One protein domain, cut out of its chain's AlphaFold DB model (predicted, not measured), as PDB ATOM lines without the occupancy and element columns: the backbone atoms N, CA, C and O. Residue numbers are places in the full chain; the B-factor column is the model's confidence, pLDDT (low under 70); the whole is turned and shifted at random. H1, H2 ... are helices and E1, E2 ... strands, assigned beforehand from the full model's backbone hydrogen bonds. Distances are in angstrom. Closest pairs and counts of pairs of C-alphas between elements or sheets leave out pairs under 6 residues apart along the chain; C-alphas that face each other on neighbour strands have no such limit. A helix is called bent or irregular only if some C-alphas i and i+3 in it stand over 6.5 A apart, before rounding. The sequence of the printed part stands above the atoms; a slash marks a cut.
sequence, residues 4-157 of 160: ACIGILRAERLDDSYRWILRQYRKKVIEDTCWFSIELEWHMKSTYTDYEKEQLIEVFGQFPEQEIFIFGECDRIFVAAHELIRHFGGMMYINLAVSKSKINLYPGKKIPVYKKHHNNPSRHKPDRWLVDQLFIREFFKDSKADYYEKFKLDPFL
ATOM      1  N   ALA A   4      94.783 113.020 130.178       80.44
ATOM      2  CA  ALA A   4      95.033 113.750 128.943       80.44
ATOM      3  C   ALA A   4      93.842 114.637 128.562       80.44
ATOM      4  O   ALA A   4      92.707 114.412 128.986       80.44
ATOM      5  N   CYS A   5      94.149 115.669 127.781       84.06
ATOM      6  CA  CYS A   5      93.189 116.558 127.146       84.06
ATOM      7  C   CYS A   5      93.453 116.539 125.641       84.06
ATOM      8  O   CYS A   5      94.604 116.672 125.214       84.06
ATOM      9  N   ILE A   6      92.396 116.352 124.857       88.50
ATOM     10  CA  ILE A   6      92.431 116.415 123.395       88.50
ATOM     11  C   ILE A   6      91.362 117.378 122.892       88.50
ATOM     12  O   ILE A   6      90.287 117.475 123.483       88.50
ATOM     13  N   GLY A   7      91.673 118.074 121.800       90.62
ATOM     14  CA  GLY A   7      90.755 118.978 121.112       90.62
ATOM     15  C   GLY A   7      90.295 118.384 119.784       90.62
ATOM     16  O   GLY A   7      91.103 117.832 119.030       90.62
ATOM     17  N   ILE A   8      89.003 118.500 119.490       93.06
ATOM     18  CA  ILE A   8      88.422 118.209 118.176       93.06
ATOM     19  C   ILE A   8      87.966 119.520 117.564       93.06
ATOM     20  O   ILE A   8      87.099 120.195 118.115       93.06
ATOM     21  N   LEU A   9      88.517 119.841 116.401       92.62
ATOM     22  CA  LEU A   9      88.139 121.016 115.630       92.62
ATOM     23  C   LEU A   9      86.989 120.661 114.693       92.62
ATOM     24  O   LEU A   9      87.056 119.652 113.978       92.62
ATOM     25  N   ARG A  10      85.952 121.501 114.666       92.94
ATOM     26  CA  ARG A  10      84.819 121.380 113.744       92.94
ATOM     27  C   ARG A  10      84.607 122.671 112.969       92.94
ATOM     28  O   ARG A  10      84.648 123.763 113.533       92.94
ATOM     29  N   ALA A  11      84.326 122.513 111.676       91.44
ATOM     30  CA  ALA A  11      83.942 123.618 110.807       91.44
ATOM     31  C   ALA A  11      82.674 124.307 111.337       91.44
ATOM     32  O   ALA A  11      82.653 125.519 111.480       91.44
ATOM     33  N   GLU A  12      81.662 123.520 111.700       90.75
ATOM     34  CA  GLU A  12      80.358 124.000 112.159       90.75
ATOM     35  C   GLU A  12      80.153 123.740 113.654       90.75
ATOM     36  O   GLU A  12      80.788 122.866 114.251       90.75
ATOM     37  N   ARG A  13      79.222 124.465 114.274       90.12
ATOM     38  CA  ARG A  13      78.821 124.242 115.670       90.12
ATOM     39  C   ARG A  13      77.867 123.060 115.792       90.12
ATOM     40  O   ARG A  13      77.066 122.795 114.905       90.12
ATOM     41  N   LEU A  14      77.938 122.351 116.914       87.69
ATOM     42  CA  LEU A  14      76.888 121.413 117.307       87.69
ATOM     43  C   LEU A  14      75.640 122.175 117.756       87.69
ATOM     44  O   LEU A  14      75.738 123.084 118.592       87.69
ATOM     45  N   ASP A  15      74.485 121.756 117.241       87.00
ATOM     46  CA  ASP A  15      73.180 122.204 117.716       87.00
ATOM     47  C   ASP A  15      72.858 121.682 119.129       87.00
ATOM     48  O   ASP A  15      73.592 120.885 119.727       87.00
ATOM     49  N   ASP A  16      71.748 122.160 119.691       84.19
ATOM     50  CA  ASP A  16      71.352 121.834 121.059       84.19
ATOM     51  C   ASP A  16      70.945 120.364 121.256       84.19
ATOM     52  O   ASP A  16      71.119 119.835 122.359       84.19
ATOM     53  N   SER A  17      70.482 119.679 120.205       83.44
ATOM     54  CA  SER A  17      70.144 118.253 120.272       83.44
ATOM     55  C   SER A  17      71.403 117.410 120.499       83.44
ATOM     56  O   SER A  17      71.454 116.577 121.409       83.44
ATOM     57  N   TYR A  18      72.491 117.728 119.795       84.44
ATOM     58  CA  TYR A  18      73.774 117.059 119.982       84.44
ATOM     59  C   TYR A  18      74.411 117.386 121.329       84.44
ATOM     60  O   TYR A  18      74.988 116.510 121.972       84.44
ATOM     61  N   ARG A  19      74.267 118.621 121.827       81.81
ATOM     62  CA  ARG A  19      74.741 118.977 123.178       81.81
ATOM     63  C   ARG A  19      74.088 118.117 124.255       81.81
ATOM     64  O   ARG A  19      74.749 117.760 125.231       81.81
ATOM     65  N   TRP A  20      72.809 117.781 124.093       84.81
ATOM     66  CA  TRP A  20      72.124 116.867 125.002       84.81
ATOM     67  C   TRP A  20      72.698 115.448 124.917       84.81
ATOM     68  O   TRP A  20      73.032 114.882 125.960       84.81
ATOM     69  N   ILE A  21      72.921 114.924 123.706       86.19
ATOM     70  CA  ILE A  21      73.561 113.613 123.487       86.19
ATOM     71  C   ILE A  21      74.928 113.552 124.184       86.19
ATOM     72  O   ILE A  21      75.198 112.620 124.943       86.19
ATOM     73  N   LEU A  22      75.767 114.579 124.013       87.56
ATOM     74  CA  LEU A  22      77.088 114.649 124.650       87.56
ATOM     75  C   LEU A  22      77.013 114.651 126.179       87.56
ATOM     76  O   LEU A  22      77.862 114.050 126.840       87.56
ATOM     77  N   ARG A  23      75.993 115.294 126.758       86.06
ATOM     78  CA  ARG A  23      75.764 115.266 128.210       86.06
ATOM     79  C   ARG A  23      75.393 113.867 128.694       86.06
ATOM     80  O   ARG A  23      75.911 113.454 129.730       86.06
ATOM     81  N   GLN A  24      74.532 113.144 127.974       85.81
ATOM     82  CA  GLN A  24      74.169 111.767 128.341       85.81
ATOM     83  C   GLN A  24      75.360 110.821 128.203       85.81
ATOM     84  O   GLN A  24      75.657 110.059 129.122       85.81
ATOM     85  N   TYR A  25      76.102 110.947 127.104       86.88
ATOM     86  CA  TYR A  25      77.319 110.182 126.879       86.88
ATOM     87  C   TYR A  25      78.344 110.407 127.995       86.88
ATOM     88  O   TYR A  25      78.818 109.449 128.604       86.88
ATOM     89  N   ARG A  26      78.619 111.674 128.341       87.00
ATOM     90  CA  ARG A  26      79.520 112.030 129.445       87.00
ATOM     91  C   ARG A  26      79.102 111.374 130.761       87.00
ATOM     92  O   ARG A  26      79.974 110.865 131.457       87.00
ATOM     93  N   LYS A  27      77.810 111.386 131.112       82.69
ATOM     94  CA  LYS A  27      77.316 110.773 132.358       82.69
ATOM     95  C   LYS A  27      77.634 109.282 132.419       82.69
ATOM     96  O   LYS A  27      78.249 108.856 133.387       82.69
ATOM     97  N   LYS A  28      77.316 108.529 131.362       81.69
ATOM     98  CA  LYS A  28      77.627 107.092 131.308       81.69
ATOM     99  C   LYS A  28      79.122 106.830 131.400       81.69
ATOM    100  O   LYS A  28      79.542 105.943 132.129       81.69
ATOM    101  N   VAL A  29      79.936 107.587 130.661       77.19
ATOM    102  CA  VAL A  29      81.387 107.384 130.726       77.19
ATOM    103  C   VAL A  29      81.879 107.663 132.149       77.19
ATOM    104  O   VAL A  29      82.594 106.829 132.687       77.19
ATOM    105  N   ILE A  30      81.437 108.749 132.804       78.69
ATOM    106  CA  ILE A  30      81.776 109.045 134.209       78.69
ATOM    107  C   ILE A  30      81.364 107.917 135.160       78.69
ATOM    108  O   ILE A  30      82.151 107.607 136.042       78.69
ATOM    109  N   GLU A  31      80.195 107.294 135.001       70.50
ATOM    110  CA  GLU A  31      79.763 106.175 135.863       70.50
ATOM    111  C   GLU A  31      80.761 105.001 135.860       70.50
ATOM    112  O   GLU A  31      80.888 104.285 136.851       70.50
ATOM    113  N   ASP A  32      81.534 104.852 134.782       67.81
ATOM    114  CA  ASP A  32      82.594 103.857 134.617       67.81
ATOM    115  C   ASP A  32      84.011 104.376 134.976       67.81
ATOM    116  O   ASP A  32      84.997 103.643 134.812       67.81
ATOM    117  N   THR A  33      84.168 105.635 135.417       65.00
ATOM    118  CA  THR A  33      85.481 106.279 135.648       65.00
ATOM    119  C   THR A  33      85.548 107.143 136.916       65.00
ATOM    120  O   THR A  33      84.543 107.573 137.459       65.00
ATOM    121  N   CYS A  34      86.761 107.524 137.327       64.31
ATOM    122  CA  CYS A  34      86.946 108.603 138.307       64.31
ATOM    123  C   CYS A  34      87.018 110.008 137.671       64.31
ATOM    124  O   CYS A  34      86.931 111.000 138.395       64.31
ATOM    125  N   TRP A  35      87.213 110.128 136.348       74.50
ATOM    126  CA  TRP A  35      87.395 111.418 135.677       74.50
ATOM    127  C   TRP A  35      87.162 111.351 134.153       74.50
ATOM    128  O   TRP A  35      87.954 110.758 133.416       74.50
ATOM    129  N   PHE A  36      86.089 111.999 133.679       84.75
ATOM    130  CA  PHE A  36      85.812 112.237 132.258       84.75
ATOM    131  C   PHE A  36      84.986 113.523 132.067       84.75
ATOM    132  O   PHE A  36      84.016 113.764 132.791       84.75
ATOM    133  N   SER A  37      85.344 114.365 131.098       86.44
ATOM    134  CA  SER A  37      84.589 115.579 130.759       86.44
ATOM    135  C   SER A  37      84.622 115.849 129.262       86.44
ATOM    136  O   SER A  37      85.607 115.543 128.593       86.44
ATOM    137  N   ILE A  38      83.542 116.448 128.763       88.25
ATOM    138  CA  ILE A  38      83.454 117.017 127.420       88.25
ATOM    139  C   ILE A  38      83.033 118.472 127.591       88.25
ATOM    140  O   ILE A  38      81.999 118.747 128.209       88.25
ATOM    141  N   GLU A  39      83.836 119.381 127.051       88.06
ATOM    142  CA  GLU A  39      83.619 120.824 127.087       88.06
ATOM    143  C   GLU A  39      83.554 121.367 125.661       88.06
ATOM    144  O   GLU A  39      84.244 120.889 124.763       88.06
ATOM    145  N   LEU A  40      82.662 122.331 125.442       86.56
ATOM    146  CA  LEU A  40      82.429 122.933 124.136       86.56
ATOM    147  C   LEU A  40      82.902 124.375 124.192       86.56
ATOM    148  O   LEU A  40      82.221 125.225 124.767       86.56
ATOM    149  N   GLU A  41      84.041 124.646 123.575       81.88
ATOM    150  CA  GLU A  41      84.549 126.000 123.440       81.88
ATOM    151  C   GLU A  41      84.214 126.575 122.071       81.88
ATOM    152  O   GLU A  41      84.155 125.899 121.040       81.88
ATOM    153  N   TRP A  42      83.937 127.870 122.088       74.44
ATOM    154  CA  TRP A  42      83.653 128.645 120.897       74.44
ATOM    155  C   TRP A  42      84.983 129.277 120.530       74.44
ATOM    156  O   TRP A  42      85.582 129.946 121.374       74.44
ATOM    157  N   HIS A  43      85.476 129.022 119.319       64.00
ATOM    158  CA  HIS A  43      86.873 129.305 119.008       64.00
ATOM    159  C   HIS A  43      87.277 130.750 119.333       64.00
ATOM    160  O   HIS A  43      86.806 131.716 118.723       64.00
ATOM    161  N   MET A  44      88.218 130.892 120.267       54.88
ATOM    162  CA  MET A  44      88.919 132.143 120.509       54.88
ATOM    163  C   MET A  44      89.984 132.321 119.425       54.88
ATOM    164  O   MET A  44      91.067 131.748 119.487       54.88
ATOM    165  N   LYS A  45      89.685 133.157 118.425       56.44
ATOM    166  CA  LYS A  45      90.571 133.488 117.289       56.44
ATOM    167  C   LYS A  45      91.981 133.988 117.673       56.44
ATOM    168  O   LYS A  45      92.816 134.140 116.785       56.44
ATOM    169  N   SER A  46      92.252 134.299 118.943       55.09
ATOM    170  CA  SER A  46      93.446 135.033 119.382       55.09
ATOM    171  C   SER A  46      94.708 134.185 119.583       55.09
ATOM    172  O   SER A  46      95.784 134.758 119.756       55.09
ATOM    173  N   THR A  47      94.619 132.850 119.567       69.88
ATOM    174  CA  THR A  47      95.766 131.960 119.839       69.88
ATOM    175  C   THR A  47      96.474 131.426 118.591       69.88
ATOM    176  O   THR A  47      97.648 131.070 118.696       69.88
ATOM    177  N   TYR A  48      95.805 131.419 117.433       74.62
ATOM    178  CA  TYR A  48      96.340 130.896 116.172       74.62
ATOM    179  C   TYR A  48      97.103 131.955 115.374       74.62
ATOM    180  O   TYR A  48      96.658 133.102 115.249       74.62
ATOM    181  N   THR A  49      98.226 131.562 114.776       75.25
ATOM    182  CA  THR A  49      98.911 132.384 113.770       75.25
ATOM    183  C   THR A  49      98.104 132.435 112.474       75.25
ATOM    184  O   THR A  49      97.258 131.579 112.228       75.25
ATOM    185  N   ASP A  50      98.357 133.424 111.617       79.19
ATOM    186  CA  ASP A  50      97.639 133.530 110.338       79.19
ATOM    187  C   ASP A  50      97.865 132.306 109.444       79.19
ATOM    188  O   ASP A  50      96.925 131.825 108.825       79.19
ATOM    189  N   TYR A  51      99.057 131.708 109.501       77.81
ATOM    190  CA  TYR A  51      99.347 130.445 108.820       77.81
ATOM    191  C   TYR A  51      98.497 129.280 109.341       77.81
ATOM    192  O   TYR A  51      97.968 128.492 108.564       77.81
ATOM    193  N   GLU A  52      98.342 129.159 110.662       78.69
ATOM    194  CA  GLU A  52      97.479 128.123 111.236       78.69
ATOM    195  C   GLU A  52      96.028 128.331 110.807       78.69
ATOM    196  O   GLU A  52      95.337 127.363 110.507       78.69
ATOM    197  N   LYS A  53      95.576 129.587 110.714       83.75
ATOM    198  CA  LYS A  53      94.242 129.902 110.195       83.75
ATOM    199  C   LYS A  53      94.103 129.503 108.730       83.75
ATOM    200  O   LYS A  53      93.118 128.853 108.402       83.75
ATOM    201  N   GLU A  54      95.061 129.855 107.872       84.94
ATOM    202  CA  GLU A  54      95.066 129.481 106.451       84.94
ATOM    203  C   GLU A  54      95.028 127.964 106.271       84.94
ATOM    204  O   GLU A  54      94.179 127.455 105.545       84.94
ATOM    205  N   GLN A  55      95.877 127.234 106.997       84.81
ATOM    206  CA  GLN A  55      95.897 125.778 106.943       84.81
ATOM    207  C   GLN A  55      94.566 125.181 107.419       84.81
ATOM    208  O   GLN A  55      94.043 124.256 106.807       84.81
ATOM    209  N   LEU A  56      93.988 125.698 108.506       88.06
ATOM    210  CA  LEU A  56      92.686 125.235 108.983       88.06
ATOM    211  C   LEU A  56      91.576 125.531 107.966       88.06
ATOM    212  O   LEU A  56      90.735 124.669 107.730       88.06
ATOM    213  N   ILE A  57      91.600 126.695 107.314       90.12
ATOM    214  CA  ILE A  57      90.666 127.030 106.231       90.12
ATOM    215  C   ILE A  57      90.838 126.070 105.049       90.12
ATOM    216  O   ILE A  57      89.840 125.606 104.511       90.12
ATOM    217  N   GLU A  58      92.066 125.718 104.669       90.06
ATOM    218  CA  GLU A  58      92.325 124.742 103.601       90.06
ATOM    219  C   GLU A  58      91.731 123.364 103.937       90.06
ATOM    220  O   GLU A  58      91.123 122.713 103.089       90.06
ATOM    221  N   VAL A  59      91.863 122.930 105.194       89.44
ATOM    222  CA  VAL A  59      91.366 121.625 105.653       89.44
ATOM    223  C   VAL A  59      89.844 121.582 105.758       89.44
ATOM    224  O   VAL A  59      89.229 120.581 105.385       89.44
ATOM    225  N   PHE A  60      89.235 122.634 106.302       89.81
ATOM    226  CA  PHE A  60      87.818 122.652 106.671       89.81
ATOM    227  C   PHE A  60      86.934 123.444 105.695       89.81
ATOM    228  O   PHE A  60      85.719 123.473 105.873       89.81
ATOM    229  N   GLY A  61      87.512 124.113 104.693       92.00
ATOM    230  CA  GLY A  61      86.831 125.062 103.798       92.00
ATOM    231  C   GLY A  61      86.511 126.417 104.447       92.00
ATOM    232  O   GLY A  61      86.202 127.384 103.756       92.00
ATOM    233  N   GLN A  62      86.605 126.499 105.772       91.38
ATOM    234  CA  GLN A  62      86.410 127.691 106.586       91.38
ATOM    235  C   GLN A  62      87.199 127.566 107.885       91.38
ATOM    236  O   GLN A  62      87.646 126.480 108.255       91.38
ATOM    237  N   PHE A  63      87.371 128.673 108.604       89.50
ATOM    238  CA  PHE A  63      87.993 128.600 109.918       89.50
ATOM    239  C   PHE A  63      87.035 127.888 110.891       89.50
ATOM    240  O   PHE A  63      85.871 128.287 110.946       89.50
ATOM    241  N   PRO A  64      87.489 126.871 111.648       90.56
ATOM    242  CA  PRO A  64      86.650 126.151 112.600       90.56
ATOM    243  C   PRO A  64      85.868 127.082 113.533       90.56
ATOM    244  O   PRO A  64      86.415 128.041 114.082       90.56
ATOM    245  N   GLU A  65      84.588 126.784 113.750       91.56
ATOM    246  CA  GLU A  65      83.732 127.561 114.651       91.56
ATOM    247  C   GLU A  65      83.661 126.991 116.072       91.56
ATOM    248  O   GLU A  65      83.272 127.707 117.003       91.56
ATOM    249  N   GLN A  66      84.026 125.719 116.247       90.44
ATOM    250  CA  GLN A  66      83.924 125.016 117.520       90.44
ATOM    251  C   GLN A  66      85.128 124.113 117.789       90.44
ATOM    252  O   GLN A  66      85.558 123.354 116.917       90.44
ATOM    253  N   GLU A  67      85.569 124.130 119.047       90.38
ATOM    254  CA  GLU A  67      86.487 123.147 119.607       90.38
ATOM    255  C   GLU A  67      85.766 122.324 120.678       90.38
ATOM    256  O   GLU A  67      85.112 122.865 121.574       90.38
ATOM    257  N   ILE A  68      85.852 121.001 120.567       91.00
ATOM    258  CA  ILE A  68      85.357 120.071 121.584       91.00
ATOM    259  C   ILE A  68      86.564 119.558 122.358       91.00
ATOM    260  O   ILE A  68      87.386 118.826 121.805       91.00
ATOM    261  N   PHE A  69      86.656 119.911 123.635       90.69
ATOM    262  CA  PHE A  69      87.690 119.408 124.530       90.69
ATOM    263  C   PHE A  69      87.206 118.162 125.258       90.69
ATOM    264  O   PHE A  69      86.127 118.158 125.850       90.69
ATOM    265  N   ILE A  70      88.019 117.107 125.241       90.25
ATOM    266  CA  ILE A  70      87.763 115.869 125.978       90.25
ATOM    267  C   ILE A  70      88.873 115.674 126.999       90.25
ATOM    268  O   ILE A  70      90.048 115.598 126.640       90.25
ATOM    269  N   PHE A  71      88.487 115.546 128.264       88.50
ATOM    270  CA  PHE A  71      89.384 115.304 129.387       88.50
ATOM    271  C   PHE A  71      89.124 113.917 129.960       88.50
ATOM    272  O   PHE A  71      87.967 113.538 130.147       88.50
ATOM    273  N   GLY A  72      90.178 113.170 130.279       86.31
ATOM    274  CA  GLY A  72      90.033 111.874 130.938       86.31
ATOM    275  C   GLY A  72      91.249 110.969 130.792       86.31
ATOM    276  O   GLY A  72      92.355 111.408 130.474       86.31
ATOM    277  N   GLU A  73      91.032 109.680 131.040       82.75
ATOM    278  CA  GLU A  73      92.028 108.631 130.803       82.75
ATOM    279  C   GLU A  73      92.246 108.394 129.299       82.75
ATOM    280  O   GLU A  73      91.282 108.323 128.534       82.75
ATOM    281  N   CYS A  74      93.513 108.225 128.894       77.56
ATOM    282  CA  CYS A  74      93.946 108.162 127.492       77.56
ATOM    283  C   CYS A  74      93.086 107.255 126.595       77.56
ATOM    284  O   CYS A  74      92.612 107.703 125.557       77.56
ATOM    285  N   ASP A  75      92.844 106.002 126.986       79.44
ATOM    286  CA  ASP A  75      92.116 105.068 126.116       79.44
ATOM    287  C   ASP A  75      90.677 105.546 125.848       79.44
ATOM    288  O   ASP A  75      90.178 105.477 124.728       79.44
ATOM    289  N   ARG A  76      90.018 106.104 126.868       81.62
ATOM    290  CA  ARG A  76      88.621 106.550 126.786       81.62
ATOM    291  C   ARG A  76      88.472 107.820 125.968       81.62
ATOM    292  O   ARG A  76      87.517 107.940 125.206       81.62
ATOM    293  N   ILE A  77      89.411 108.758 126.099       87.56
ATOM    294  CA  ILE A  77      89.354 109.995 125.316       87.56
ATOM    295  C   ILE A  77      89.557 109.717 123.821       87.56
ATOM    296  O   ILE A  77      88.887 110.348 123.011       87.56
ATOM    297  N   PHE A  78      90.385 108.737 123.431       88.75
ATOM    298  CA  PHE A  78      90.557 108.386 122.015       88.75
ATOM    299  C   PHE A  78      89.339 107.670 121.430       88.75
ATOM    300  O   PHE A  78      88.957 107.976 120.302       88.75
ATOM    301  N   VAL A  79      88.678 106.798 122.202       88.06
ATOM    302  CA  VAL A  79      87.390 106.217 121.785       88.06
ATOM    303  C   VAL A  79      86.339 107.312 121.619       88.06
ATOM    304  O   VAL A  79      85.682 107.379 120.582       88.06
ATOM    305  N   ALA A  80      86.226 108.218 122.594       89.75
ATOM    306  CA  ALA A  80      85.315 109.350 122.502       89.75
ATOM    307  C   ALA A  80      85.623 110.212 121.270       89.75
ATOM    308  O   ALA A  80      84.716 110.549 120.519       89.75
ATOM    309  N   ALA A  81      86.893 110.525 121.000       92.25
ATOM    310  CA  ALA A  81      87.249 111.323 119.834       92.25
ATOM    311  C   ALA A  81      86.948 110.634 118.505       92.25
ATOM    312  O   ALA A  81      86.441 111.285 117.591       92.25
ATOM    313  N   HIS A  82      87.207 109.329 118.404       92.75
ATOM    314  CA  HIS A  82      86.809 108.536 117.246       92.75
ATOM    315  C   HIS A  82      85.302 108.641 116.997       92.75
ATOM    316  O   HIS A  82      84.890 109.015 115.900       92.75
ATOM    317  N   GLU A  83      84.490 108.366 118.017       90.62
ATOM    318  CA  GLU A  83      83.033 108.349 117.896       90.62
ATOM    319  C   GLU A  83      82.466 109.739 117.587       90.62
ATOM    320  O   GLU A  83      81.620 109.884 116.707       90.62
ATOM    321  N   LEU A  84      82.973 110.785 118.242       91.12
ATOM    322  CA  LEU A  84      82.545 112.159 117.982       91.12
ATOM    323  C   LEU A  84      82.853 112.598 116.553       91.12
ATOM    324  O   LEU A  84      81.988 113.170 115.896       91.12
ATOM    325  N   ILE A  85      84.053 112.313 116.043       93.88
ATOM    326  CA  ILE A  85      84.420 112.674 114.667       93.88
ATOM    327  C   ILE A  85      83.653 111.820 113.656       93.88
ATOM    328  O   ILE A  85      83.241 112.331 112.616       93.88
ATOM    329  N   ARG A  86      83.435 110.532 113.945       92.25
ATOM    330  CA  ARG A  86      82.652 109.628 113.092       92.25
ATOM    331  C   ARG A  86      81.214 110.120 112.910       92.25
ATOM    332  O   ARG A  86      80.713 110.063 111.793       92.25
ATOM    333  N   HIS A  87      80.576 110.595 113.979       90.00
ATOM    334  CA  HIS A  87      79.159 110.977 113.962       90.00
ATOM    335  C   HIS A  87      78.913 112.445 113.642       90.00
ATOM    336  O   HIS A  87      77.931 112.776 112.986       90.00
ATOM    337  N   PHE A  88      79.804 113.329 114.082       89.56
ATOM    338  CA  PHE A  88      79.603 114.774 113.979       89.56
ATOM    339  C   PHE A  88      80.613 115.470 113.063       89.56
ATOM    340  O   PHE A  88      80.532 116.685 112.863       89.56
ATOM    341  N   GLY A  89      81.569 114.731 112.502       91.19
ATOM    342  CA  GLY A  89      82.659 115.292 111.715       91.19
ATOM    343  C   GLY A  89      83.664 116.080 112.561       91.19
ATOM    344  O   GLY A  89      83.507 116.268 113.767       91.19
ATOM    345  N   GLY A  90      84.718 116.553 111.900       93.38
ATOM    346  CA  GLY A  90      85.827 117.273 112.526       93.38
ATOM    347  C   GLY A  90      87.163 116.553 112.368       93.38
ATOM    348  O   GLY A  90      87.266 115.544 111.670       93.38
ATOM    349  N   MET A  91      88.200 117.081 113.015       95.38
ATOM    350  CA  MET A  91      89.504 116.419 113.124       95.38
ATOM    351  C   MET A  91      90.078 116.611 114.524       95.38
ATOM    352  O   MET A  91      89.956 117.685 115.110       95.38
ATOM    353  N   MET A  92      90.730 115.576 115.050       94.31
ATOM    354  CA  MET A  92      91.419 115.654 116.333       94.31
ATOM    355  C   MET A  92      92.763 116.345 116.144       94.31
ATOM    356  O   MET A  92      93.556 115.956 115.286       94.31
ATOM    357  N   TYR A  93      93.029 117.338 116.979       89.38
ATOM    358  CA  TYR A  93      94.280 118.068 117.007       89.38
ATOM    359  C   TYR A  93      95.184 117.513 118.114       89.38
ATOM    360  O   TYR A  93      94.890 117.635 119.304       89.38
ATOM    361  N   ILE A  94      96.281 116.859 117.725       87.50
ATOM    362  CA  ILE A  94      97.096 116.045 118.635       87.50
ATOM    363  C   ILE A  94      98.595 116.226 118.413       87.50
ATOM    364  O   ILE A  94      99.056 116.406 117.291       87.50
ATOM    365  N   ASN A  95      99.371 116.133 119.495       85.31
ATOM    366  CA  ASN A  95     100.819 115.976 119.434       85.31
ATOM    367  C   ASN A  95     101.192 114.487 119.516       85.31
ATOM    368  O   ASN A  95     100.990 113.861 120.557       85.31
ATOM    369  N   LEU A  96     101.741 113.935 118.436       81.19
ATOM    370  CA  LEU A  96     102.186 112.545 118.378       81.19
ATOM    371  C   LEU A  96     103.706 112.509 118.546       81.19
ATOM    372  O   LEU A  96     104.442 112.786 117.604       81.19
ATOM    373  N   ALA A  97     104.185 112.136 119.736       80.44
ATOM    374  CA  ALA A  97     105.613 112.008 120.052       80.44
ATOM    375  C   ALA A  97     106.255 110.744 119.425       80.44
ATOM    376  O   ALA A  97     106.941 109.973 120.094       80.44
ATOM    377  N   VAL A  98     105.992 110.496 118.140       84.06
ATOM    378  CA  VAL A  98     106.502 109.370 117.346       84.06
ATOM    379  C   VAL A  98     106.988 109.862 115.980       84.06
ATOM    380  O   VAL A  98     106.613 110.938 115.523       84.06
ATOM    381  N   SER A  99     107.822 109.075 115.296       86.50
ATOM    382  CA  SER A  99     108.365 109.475 113.996       86.50
ATOM    383  C   SER A  99     107.278 109.613 112.921       86.50
ATOM    384  O   SER A  99     106.341 108.814 112.843       86.50
ATOM    385  N   LYS A 100     107.465 110.570 112.001       85.56
ATOM    386  CA  LYS A 100     106.604 110.744 110.817       85.56
ATOM    387  C   LYS A 100     106.474 109.459 109.991       85.56
ATOM    388  O   LYS A 100     105.393 109.166 109.492       85.56
ATOM    389  N   SER A 101     107.547 108.671 109.882       88.19
ATOM    390  CA  SER A 101     107.513 107.373 109.197       88.19
ATOM    391  C   SER A 101     106.517 106.409 109.843       88.19
ATOM    392  O   SER A 101     105.729 105.806 109.126       88.19
ATOM    393  N   LYS A 102     106.488 106.326 111.179       90.06
ATOM    394  CA  LYS A 102     105.553 105.469 111.916       90.06
ATOM    395  C   LYS A 102     104.113 105.953 111.773       90.06
ATOM    396  O   LYS A 102     103.239 105.152 111.473       90.06
ATOM    397  N   ILE A 103     103.870 107.258 111.919       89.38
ATOM    398  CA  ILE A 103     102.543 107.873 111.707       89.38
ATOM    399  C   ILE A 103     102.032 107.554 110.294       89.38
ATOM    400  O   ILE A 103     100.856 107.248 110.083       89.38
ATOM    401  N   ASN A 104     102.928 107.568 109.307       90.00
ATOM    402  CA  ASN A 104     102.569 107.330 107.920       90.00
ATOM    403  C   ASN A 104     102.116 105.892 107.609       90.00
ATOM    404  O   ASN A 104     101.402 105.724 106.624       90.00
ATOM    405  N   LEU A 105     102.409 104.910 108.469       93.81
ATOM    406  CA  LEU A 105     101.982 103.513 108.295       93.81
ATOM    407  C   LEU A 105     100.483 103.282 108.540       93.81
ATOM    408  O   LEU A 105      99.916 102.343 107.992       93.81
ATOM    409  N   TYR A 106      99.837 104.116 109.357       93.75
ATOM    410  CA  TYR A 106      98.436 103.920 109.744       93.75
ATOM    411  C   TYR A 106      97.477 104.543 108.720       93.75
ATOM    412  O   TYR A 106      97.755 105.636 108.228       93.75
ATOM    413  N   PRO A 107      96.348 103.910 108.370       94.88
ATOM    414  CA  PRO A 107      95.386 104.495 107.434       94.88
ATOM    415  C   PRO A 107      94.656 105.707 108.047       94.88
ATOM    416  O   PRO A 107      94.765 105.971 109.242       94.88
ATOM    417  N   GLY A 108      93.904 106.438 107.220       94.62
ATOM    418  CA  GLY A 108      93.184 107.657 107.618       94.62
ATOM    419  C   GLY A 108      93.905 108.954 107.248       94.62
ATOM    420  O   GLY A 108      95.081 108.962 106.867       94.62
ATOM    421  N   LYS A 109      93.171 110.068 107.320       94.75
ATOM    422  CA  LYS A 109      93.694 111.416 107.081       94.75
ATOM    423  C   LYS A 109      94.578 111.849 108.246       94.75
ATOM    424  O   LYS A 109      94.213 111.729 109.413       94.75
ATOM    425  N   LYS A 110      95.734 112.406 107.897       92.75
ATOM    426  CA  LYS A 110      96.755 112.911 108.817       92.75
ATOM    427  C   LYS A 110      97.421 114.117 108.181       92.75
ATOM    428  O   LYS A 110      98.157 113.999 107.203       92.75
ATOM    429  N   ILE A 111      97.118 115.285 108.717       90.06
ATOM    430  CA  ILE A 111      97.558 116.562 108.177       90.06
ATOM    431  C   ILE A 111      98.546 117.148 109.185       90.06
ATOM    432  O   ILE A 111      98.147 117.519 110.290       90.06
ATOM    433  N   PRO A 112      99.846 117.165 108.863       85.44
ATOM    434  CA  PRO A 112     100.851 117.746 109.741       85.44
ATOM    435  C   PRO A 112     100.639 119.254 109.856       85.44
ATOM    436  O   PRO A 112     100.492 119.952 108.855       85.44
ATOM    437  N   VAL A 113     100.677 119.759 111.082       80.06
ATOM    438  CA  VAL A 113     100.603 121.189 111.382       80.06
ATOM    439  C   VAL A 113     102.041 121.698 111.382       80.06
ATOM    440  O   VAL A 113     102.778 121.550 112.361       80.06
ATOM    441  N   TYR A 114     102.506 122.162 110.220       67.81
ATOM    442  CA  TYR A 114     103.922 122.449 109.998       67.81
ATOM    443  C   TYR A 114     104.383 123.721 110.713       67.81
ATOM    444  O   TYR A 114     103.695 124.735 110.765       67.81
ATOM    445  N   LYS A 115     105.624 123.678 111.210       52.84
ATOM    446  CA  LYS A 115     106.272 124.794 111.913       52.84
ATOM    447  C   LYS A 115     107.200 125.644 111.034       52.84
ATOM    448  O   LYS A 115     107.662 126.691 111.478       52.84
ATOM    449  N   LYS A 116     107.551 125.196 109.826       49.47
ATOM    450  CA  LYS A 116     108.620 125.808 109.019       49.47
ATOM    451  C   LYS A 116     108.088 126.316 107.684       49.47
ATOM    452  O   LYS A 116     107.739 125.491 106.850       49.47
ATOM    453  N   HIS A 117     108.069 127.648 107.527       45.44
ATOM    454  CA  HIS A 117     108.693 128.402 106.417       45.44
ATOM    455  C   HIS A 117     108.192 129.856 106.232       45.44
ATOM    456  O   HIS A 117     108.313 130.373 105.133       45.44
ATOM    457  N   HIS A 118     107.713 130.582 107.257       49.41
ATOM    458  CA  HIS A 118     107.373 132.014 107.088       49.41
ATOM    459  C   HIS A 118     107.666 132.890 108.318       49.41
ATOM    460  O   HIS A 118     107.855 132.385 109.424       49.41
ATOM    461  N   ASN A 119     107.704 134.213 108.092       51.94
ATOM    462  CA  ASN A 119     108.139 135.280 109.011       51.94
ATOM    463  C   ASN A 119     107.431 135.319 110.387       51.94
ATOM    464  O   ASN A 119     107.943 135.972 111.288       51.94
ATOM    465  N   ASN A 120     106.314 134.604 110.575       54.03
ATOM    466  CA  ASN A 120     105.599 134.462 111.851       54.03
ATOM    467  C   ASN A 120     105.402 132.968 112.203       54.03
ATOM    468  O   ASN A 120     104.441 132.353 111.738       54.03
ATOM    469  N   PRO A 121     106.291 132.344 113.000       53.50
ATOM    470  CA  PRO A 121     106.221 130.913 113.297       53.50
ATOM    471  C   PRO A 121     105.022 130.548 114.188       53.50
ATOM    472  O   PRO A 121     104.686 131.273 115.124       53.50
ATOM    473  N   SER A 122     104.430 129.368 113.947       51.72
ATOM    474  CA  SER A 122     103.471 128.735 114.869       51.72
ATOM    475  C   SER A 122     104.067 128.626 116.281       51.72
ATOM    476  O   SER A 122     105.210 128.185 116.467       51.72
ATOM    477  N   ARG A 123     103.272 128.984 117.300       56.00
ATOM    478  CA  ARG A 123     103.648 128.842 118.721       56.00
ATOM    479  C   ARG A 123     103.708 127.377 119.169       56.00
ATOM    480  O   ARG A 123     104.183 127.081 120.266       56.00
ATOM    481  N   HIS A 124     103.249 126.440 118.346       54.38
ATOM    482  CA  HIS A 124     103.081 125.046 118.723       54.38
ATOM    483  C   HIS A 124     104.308 124.176 118.371       54.38
ATOM    484  O   HIS A 124     105.102 124.484 117.485       54.38
ATOM    485  N   LYS A 125     104.583 123.134 119.172       56.09
ATOM    486  CA  LYS A 125     105.741 122.225 118.993       56.09
ATOM    487  C   LYS A 125     105.619 121.426 117.672       56.09
ATOM    488  O   LYS A 125     104.498 121.216 117.228       56.09
ATOM    489  N   PRO A 126     106.740 121.004 117.054       56.84
ATOM    490  CA  PRO A 126     106.805 120.548 115.653       56.84
ATOM    491  C   PRO A 126     106.054 119.251 115.299       56.84
ATOM    492  O   PRO A 126     106.037 118.886 114.128       56.84
ATOM    493  N   ASP A 127     105.410 118.588 116.257       66.75
ATOM    494  CA  ASP A 127     104.844 117.245 116.081       66.75
ATOM    495  C   ASP A 127     103.313 117.231 116.210       66.75
ATOM    496  O   ASP A 127     102.719 116.249 116.659       66.75
ATOM    497  N   ARG A 128     102.659 118.345 115.852       81.69
ATOM    498  CA  ARG A 128     101.196 118.445 115.865       81.69
ATOM    499  C   ARG A 128     100.573 117.991 114.550       81.69
ATOM    500  O   ARG A 128     101.092 118.262 113.469       81.69
ATOM    501  N   TRP A 129      99.439 117.316 114.666       88.94
ATOM    502  CA  TRP A 129      98.702 116.707 113.570       88.94
ATOM    503  C   TRP A 129      97.211 116.956 113.740       88.94
ATOM    504  O   TRP A 129      96.693 116.904 114.855       88.94
ATOM    505  N   LEU A 130      96.533 117.167 112.619       92.00
ATOM    506  CA  LEU A 130      95.095 116.988 112.501       92.00
ATOM    507  C   LEU A 130      94.845 115.590 111.954       92.00
ATOM    508  O   LEU A 130      95.354 115.244 110.886       92.00
ATOM    509  N   VAL A 131      94.081 114.780 112.677       95.12
ATOM    510  CA  VAL A 131      93.815 113.387 112.301       95.12
ATOM    511  C   VAL A 131      92.320 113.082 112.304       95.12
ATOM    512  O   VAL A 131      91.563 113.662 113.083       95.12
ATOM    513  N   ASP A 132      91.887 112.197 111.408       96.06
ATOM    514  CA  ASP A 132      90.485 111.776 111.319       96.06
ATOM    515  C   ASP A 132      90.159 110.559 112.199       96.06
ATOM    516  O   ASP A 132      91.026 109.950 112.828       96.06
ATOM    517  N   GLN A 133      88.877 110.183 112.219       94.81
ATOM    518  CA  GLN A 133      88.380 109.037 112.986       94.81
ATOM    519  C   GLN A 133      89.052 107.707 112.619       94.81
ATOM    520  O   GLN A 133      89.233 106.867 113.504       94.81
ATOM    521  N   LEU A 134      89.433 107.510 111.349       94.56
ATOM    522  CA  LEU A 134      90.036 106.257 110.893       94.56
ATOM    523  C   LEU A 134      91.464 106.137 111.421       94.56
ATOM    524  O   LEU A 134      91.837 105.084 111.938       94.56
ATOM    525  N   PHE A 135      92.229 107.228 111.354       95.19
ATOM    526  CA  PHE A 135      93.555 107.282 111.949       95.19
ATOM    527  C   PHE A 135      93.492 107.039 113.456       95.19
ATOM    528  O   PHE A 135      94.259 106.229 113.967       95.19
ATOM    529  N   ILE A 136      92.565 107.693 114.168       92.81
ATOM    530  CA  ILE A 136      92.410 107.524 115.623       92.81
ATOM    531  C   ILE A 136      92.166 106.056 115.965       92.81
ATOM    532  O   ILE A 136      92.877 105.491 116.797       92.81
ATOM    533  N   ARG A 137      91.209 105.420 115.279       90.31
ATOM    534  CA  ARG A 137      90.891 104.012 115.505       90.31
ATOM    535  C   ARG A 137      92.120 103.138 115.314       90.31
ATOM    536  O   ARG A 137      92.485 102.395 116.212       90.31
ATOM    537  N   GLU A 138      92.785 103.239 114.169       91.19
ATOM    538  CA  GLU A 138      93.864 102.312 113.825       91.19
ATOM    539  C   GLU A 138      95.171 102.585 114.570       91.19
ATOM    540  O   GLU A 138      95.919 101.648 114.837       91.19
ATOM    541  N   PHE A 139      95.453 103.840 114.919       90.38
ATOM    542  CA  PHE A 139      96.659 104.210 115.658       90.38
ATOM    543  C   PHE A 139      96.552 103.865 117.148       90.38
ATOM    544  O   PHE A 139      97.556 103.503 117.762       90.38
ATOM    545  N   PHE A 140      95.350 103.954 117.730       86.06
ATOM    546  CA  PHE A 140      95.124 103.735 119.163       86.06
ATOM    547  C   PHE A 140      94.408 102.413 119.501       86.06
ATOM    548  O   PHE A 140      94.252 102.120 120.681       86.06
ATOM    549  N   LYS A 141      94.003 101.583 118.525       78.81
ATOM    550  CA  LYS A 141      93.303 100.299 118.783       78.81
ATOM    551  C   LYS A 141      94.070  99.328 119.680       78.81
ATOM    552  O   LYS A 141      93.452  98.590 120.440       78.81
ATOM    553  N   ASP A 142      95.400  99.325 119.599       67.38
ATOM    554  CA  ASP A 142      96.234  98.348 120.306       67.38
ATOM    555  C   ASP A 142      96.390  98.690 121.801       67.38
ATOM    556  O   ASP A 142      97.037  97.947 122.538       67.38
ATOM    557  N   SER A 143      95.816  99.807 122.275       62.75
ATOM    558  CA  SER A 143      95.977 100.246 123.665       62.75
ATOM    559  C   SER A 143      95.182  99.414 124.676       62.75
ATOM    560  O   SER A 143      95.579  99.387 125.838       62.75
ATOM    561  N   LYS A 144      94.132  98.698 124.229       61.31
ATOM    562  CA  LYS A 144      93.470  97.533 124.861       61.31
ATOM    563  C   LYS A 144      92.297  97.077 123.986       61.31
ATOM    564  O   LYS A 144      91.425  97.881 123.652       61.31
ATOM    565  N   ALA A 145      92.235  95.781 123.683       55.06
ATOM    566  CA  ALA A 145      91.038  95.176 123.102       55.06
ATOM    567  C   ALA A 145      89.832  95.425 124.038       55.06
ATOM    568  O   ALA A 145      89.998  95.462 125.255       55.06
ATOM    569  N   ASP A 146      88.648  95.657 123.470       68.62
ATOM    570  CA  ASP A 146      87.343  95.872 124.138       68.62
ATOM    571  C   ASP A 146      86.962  97.315 124.522       68.62
ATOM    572  O   ASP A 146      85.790  97.587 124.795       68.62
ATOM    573  N   TYR A 147      87.879  98.288 124.495       72.88
ATOM    574  CA  TYR A 147      87.538  99.650 124.948       72.88
ATOM    575  C   TYR A 147      86.652 100.415 123.958       72.88
ATOM    576  O   TYR A 147      85.751 101.141 124.382       72.88
ATOM    577  N   TYR A 148      86.855 100.219 122.654       74.81
ATOM    578  CA  TYR A 148      86.014 100.840 121.625       74.81
ATOM    579  C   TYR A 148      84.553 100.389 121.729       74.81
ATOM    580  O   TYR A 148      83.652 101.222 121.686       74.81
ATOM    581  N   GLU A 149      84.308  99.099 121.966       77.69
ATOM    582  CA  GLU A 149      82.947  98.584 122.152       77.69
ATOM    583  C   GLU A 149      82.318  99.048 123.470       77.69
ATOM    584  O   GLU A 149      81.131  99.379 123.503       77.69
ATOM    585  N   LYS A 150      83.101  99.126 124.555       77.12
ATOM    586  CA  LYS A 150      82.596  99.561 125.863       77.12
ATOM    587  C   LYS A 150      82.166 101.035 125.871       77.12
ATOM    588  O   LYS A 150      81.150 101.371 126.482       77.12
ATOM    589  N   PHE A 151      82.919 101.909 125.201       76.62
ATOM    590  CA  PHE A 151      82.740 103.365 125.277       76.62
ATOM    591  C   PHE A 151      82.168 104.004 124.004       76.62
ATOM    592  O   PHE A 151      82.236 105.225 123.863       76.62
ATOM    593  N   LYS A 152      81.576 103.223 123.094       82.62
ATOM    594  CA  LYS A 152      80.928 103.762 121.889       82.62
ATOM    595  C   LYS A 152      79.752 104.695 122.196       82.62
ATOM    596  O   LYS A 152      79.030 104.515 123.184       82.62
ATOM    597  N   LEU A 153      79.563 105.685 121.327       80.88
ATOM    598  CA  LEU A 153      78.514 106.704 121.409       80.88
ATOM    599  C   LEU A 153      77.184 106.214 120.819       80.88
ATOM    600  O   LEU A 153      76.134 106.713 121.220       80.88
ATOM    601  N   ASP A 154      77.226 105.211 119.931       75.94
ATOM    602  CA  ASP A 154      76.068 104.641 119.217       75.94
ATOM    603  C   ASP A 154      74.781 104.474 120.069       75.94
ATOM    604  O   ASP A 154      73.712 104.858 119.594       75.94
ATOM    605  N   PRO A 155      74.820 104.000 121.336       75.06
ATOM    606  CA  PRO A 155      73.615 103.826 122.155       75.06
ATOM    607  C   PRO A 155      72.838 105.112 122.475       75.06
ATOM    608  O   PRO A 155      71.693 105.027 122.903       75.06
ATOM    609  N   PHE A 156      73.443 106.289 122.307       73.38
ATOM    610  CA  PHE A 156      72.827 107.581 122.627       73.38
ATOM    611  C   PHE A 156      72.266 108.310 121.411       73.38
ATOM    612  O   PHE A 156      71.522 109.273 121.575       73.38
ATOM    613  N   LEU A 157      72.622 107.873 120.204       69.94
ATOM    614  CA  LEU A 157      72.230 108.537 118.959       69.94
ATOM    615  C   LEU A 157      70.800 108.196 118.526       69.94
ATOM    616  O   LEU A 157      70.230 108.910 117.711       69.94
TER     617      LEU A 157
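AT A GLANCE: This is residues 4 to 157 of the 160 residues of an uncharacterized protein of Bacteroidales bacterium (UniProt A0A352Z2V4). A strongly twisted sheet of six strands is covered on one face by the helices H3 and H1, and H5 packs on H3 with its line nearly along that of H3. H2 sits by the strands E1, E4, E6 and E5, away from those helices, and a long loop, residues 113 to 127, reaches out to 28 A from the mean of the C-alphas. The short H6 and H7 close the printed part along the helix side, H6 on H3 and H7 on H1. The printed part has 154 residues, with seven named helices and six named strands in the order E1 H1 E2 H2 E3 H3 E4 H4 E5 E6 H5 H6 H7; the sheet's order is E2 E3 E1 E4 E6 E5, all antiparallel, and the class is mixed, helices and strands. The whole is compact, with a radius of gyration of the C-alphas of 15.6 A and spans of 49 by 35 by 25 A.

HOW THE PARTS SIT: Begin with the sheet and cross it from E2, residues 36 to 42, through E3, residues 66 to 73, E1, residues 4 to 10, E4, residues 91 to 95, and E6, residues 128 to 131, to E5, residues 110 to 112. Its edge strands are E2 and E5, and from edge to edge the strands' lines turn by 119 degrees. Look for N 39 and O 69, 2.9 A apart, between E2 and E3, and for N 8 and O 68, 2.8 A, between E3 and E1. N 93 and O 7, 2.9 A, lie across E1 and E4; N 129 and O 94, 2.8 A, across E4 and E6; N 111 and O 130, 2.8 A, across the hairpin of E5 and E6. H3, residues 74 to 88, is over E1 at a height over the sheet of 8.1 A, along the strands at 8 degrees on the local plane. On the same face H1, residues 16 to 31, is over E2 at a height of 7.6 A, along the strands at 12 degrees on the local plane; this makes two layers, helices on one face of a sheet. H5, residues 133 to 143, touches H3 at a shallow tilt of 21 degrees, opposite ways, the closest C-alphas being those of His 82 and Gln 133, 4.6 A apart; it only grazes the sheet, with its residues 133 to 136. H5 is irregular: C-alphas 139 and 142 are 7.5 A apart. H6, residues 147 to 150, touches residues 75 to 79 of H3, the closest C-alphas being those of Val 79 and Tyr 148, 5.6 A apart. H7, residues 154 to 157, touches residues 21 to 25 of H1, with the C-alphas of Ile 21 and Phe 156 closest at 6.1 A. H2, residues 50 to 60, is on the sheet at a height of 7.5 A, only just over none of its strands, with 2 of its C-alphas falling on E6; it is apart from H3. H4, residues 100 to 104, is only just not on the sheet, with 4 pairs of C-alphas within 10 A. Three split strand-helix-strand units, two strands running the same way with another strand between them in the sheet, have right-handed crossovers: E1, H1, E2; E3, H3, E4; and E4, H4, E5. In H1, H2, H3 and H4 every O i to N i+4 pair is within hydrogen-bond range; in H5 it is 5 of 7, and H6 and H7 are too short for such a pair.

IN THESE COORDINATES: Find C-alpha 4 at (95.033, 113.750, 128.943); from there E1 runs 19.8 A to C-alpha 10. E3 is 22.6 A long and E2 20.1 A, while E4 measures 13.0 A, E6 9.6 A and E5 6.4 A. H1 starts at C-alpha 16, (71.352, 121.834, 121.059), and runs 23.1 A; H3 is 20.8 A long, H5 15.8 A and H2 15.1 A. H4, H6 and H7 are short, and H7 ends at C-alpha 157, (72.230, 108.537, 118.959).

THE WHOLE: The two C-alphas farthest apart, those of Glu 31 and Asn 119, are 48.7 A apart. The printed part has no cut; the link from E5 to E6, 15 residues, is long, and that from E2 to H2 is short but not tight. The mean pLDDT of the printed part is 81.5, and you will find values under 70 at residues 32 to 34, 43 to 47, 114 to 127, 142 to 146 and 157.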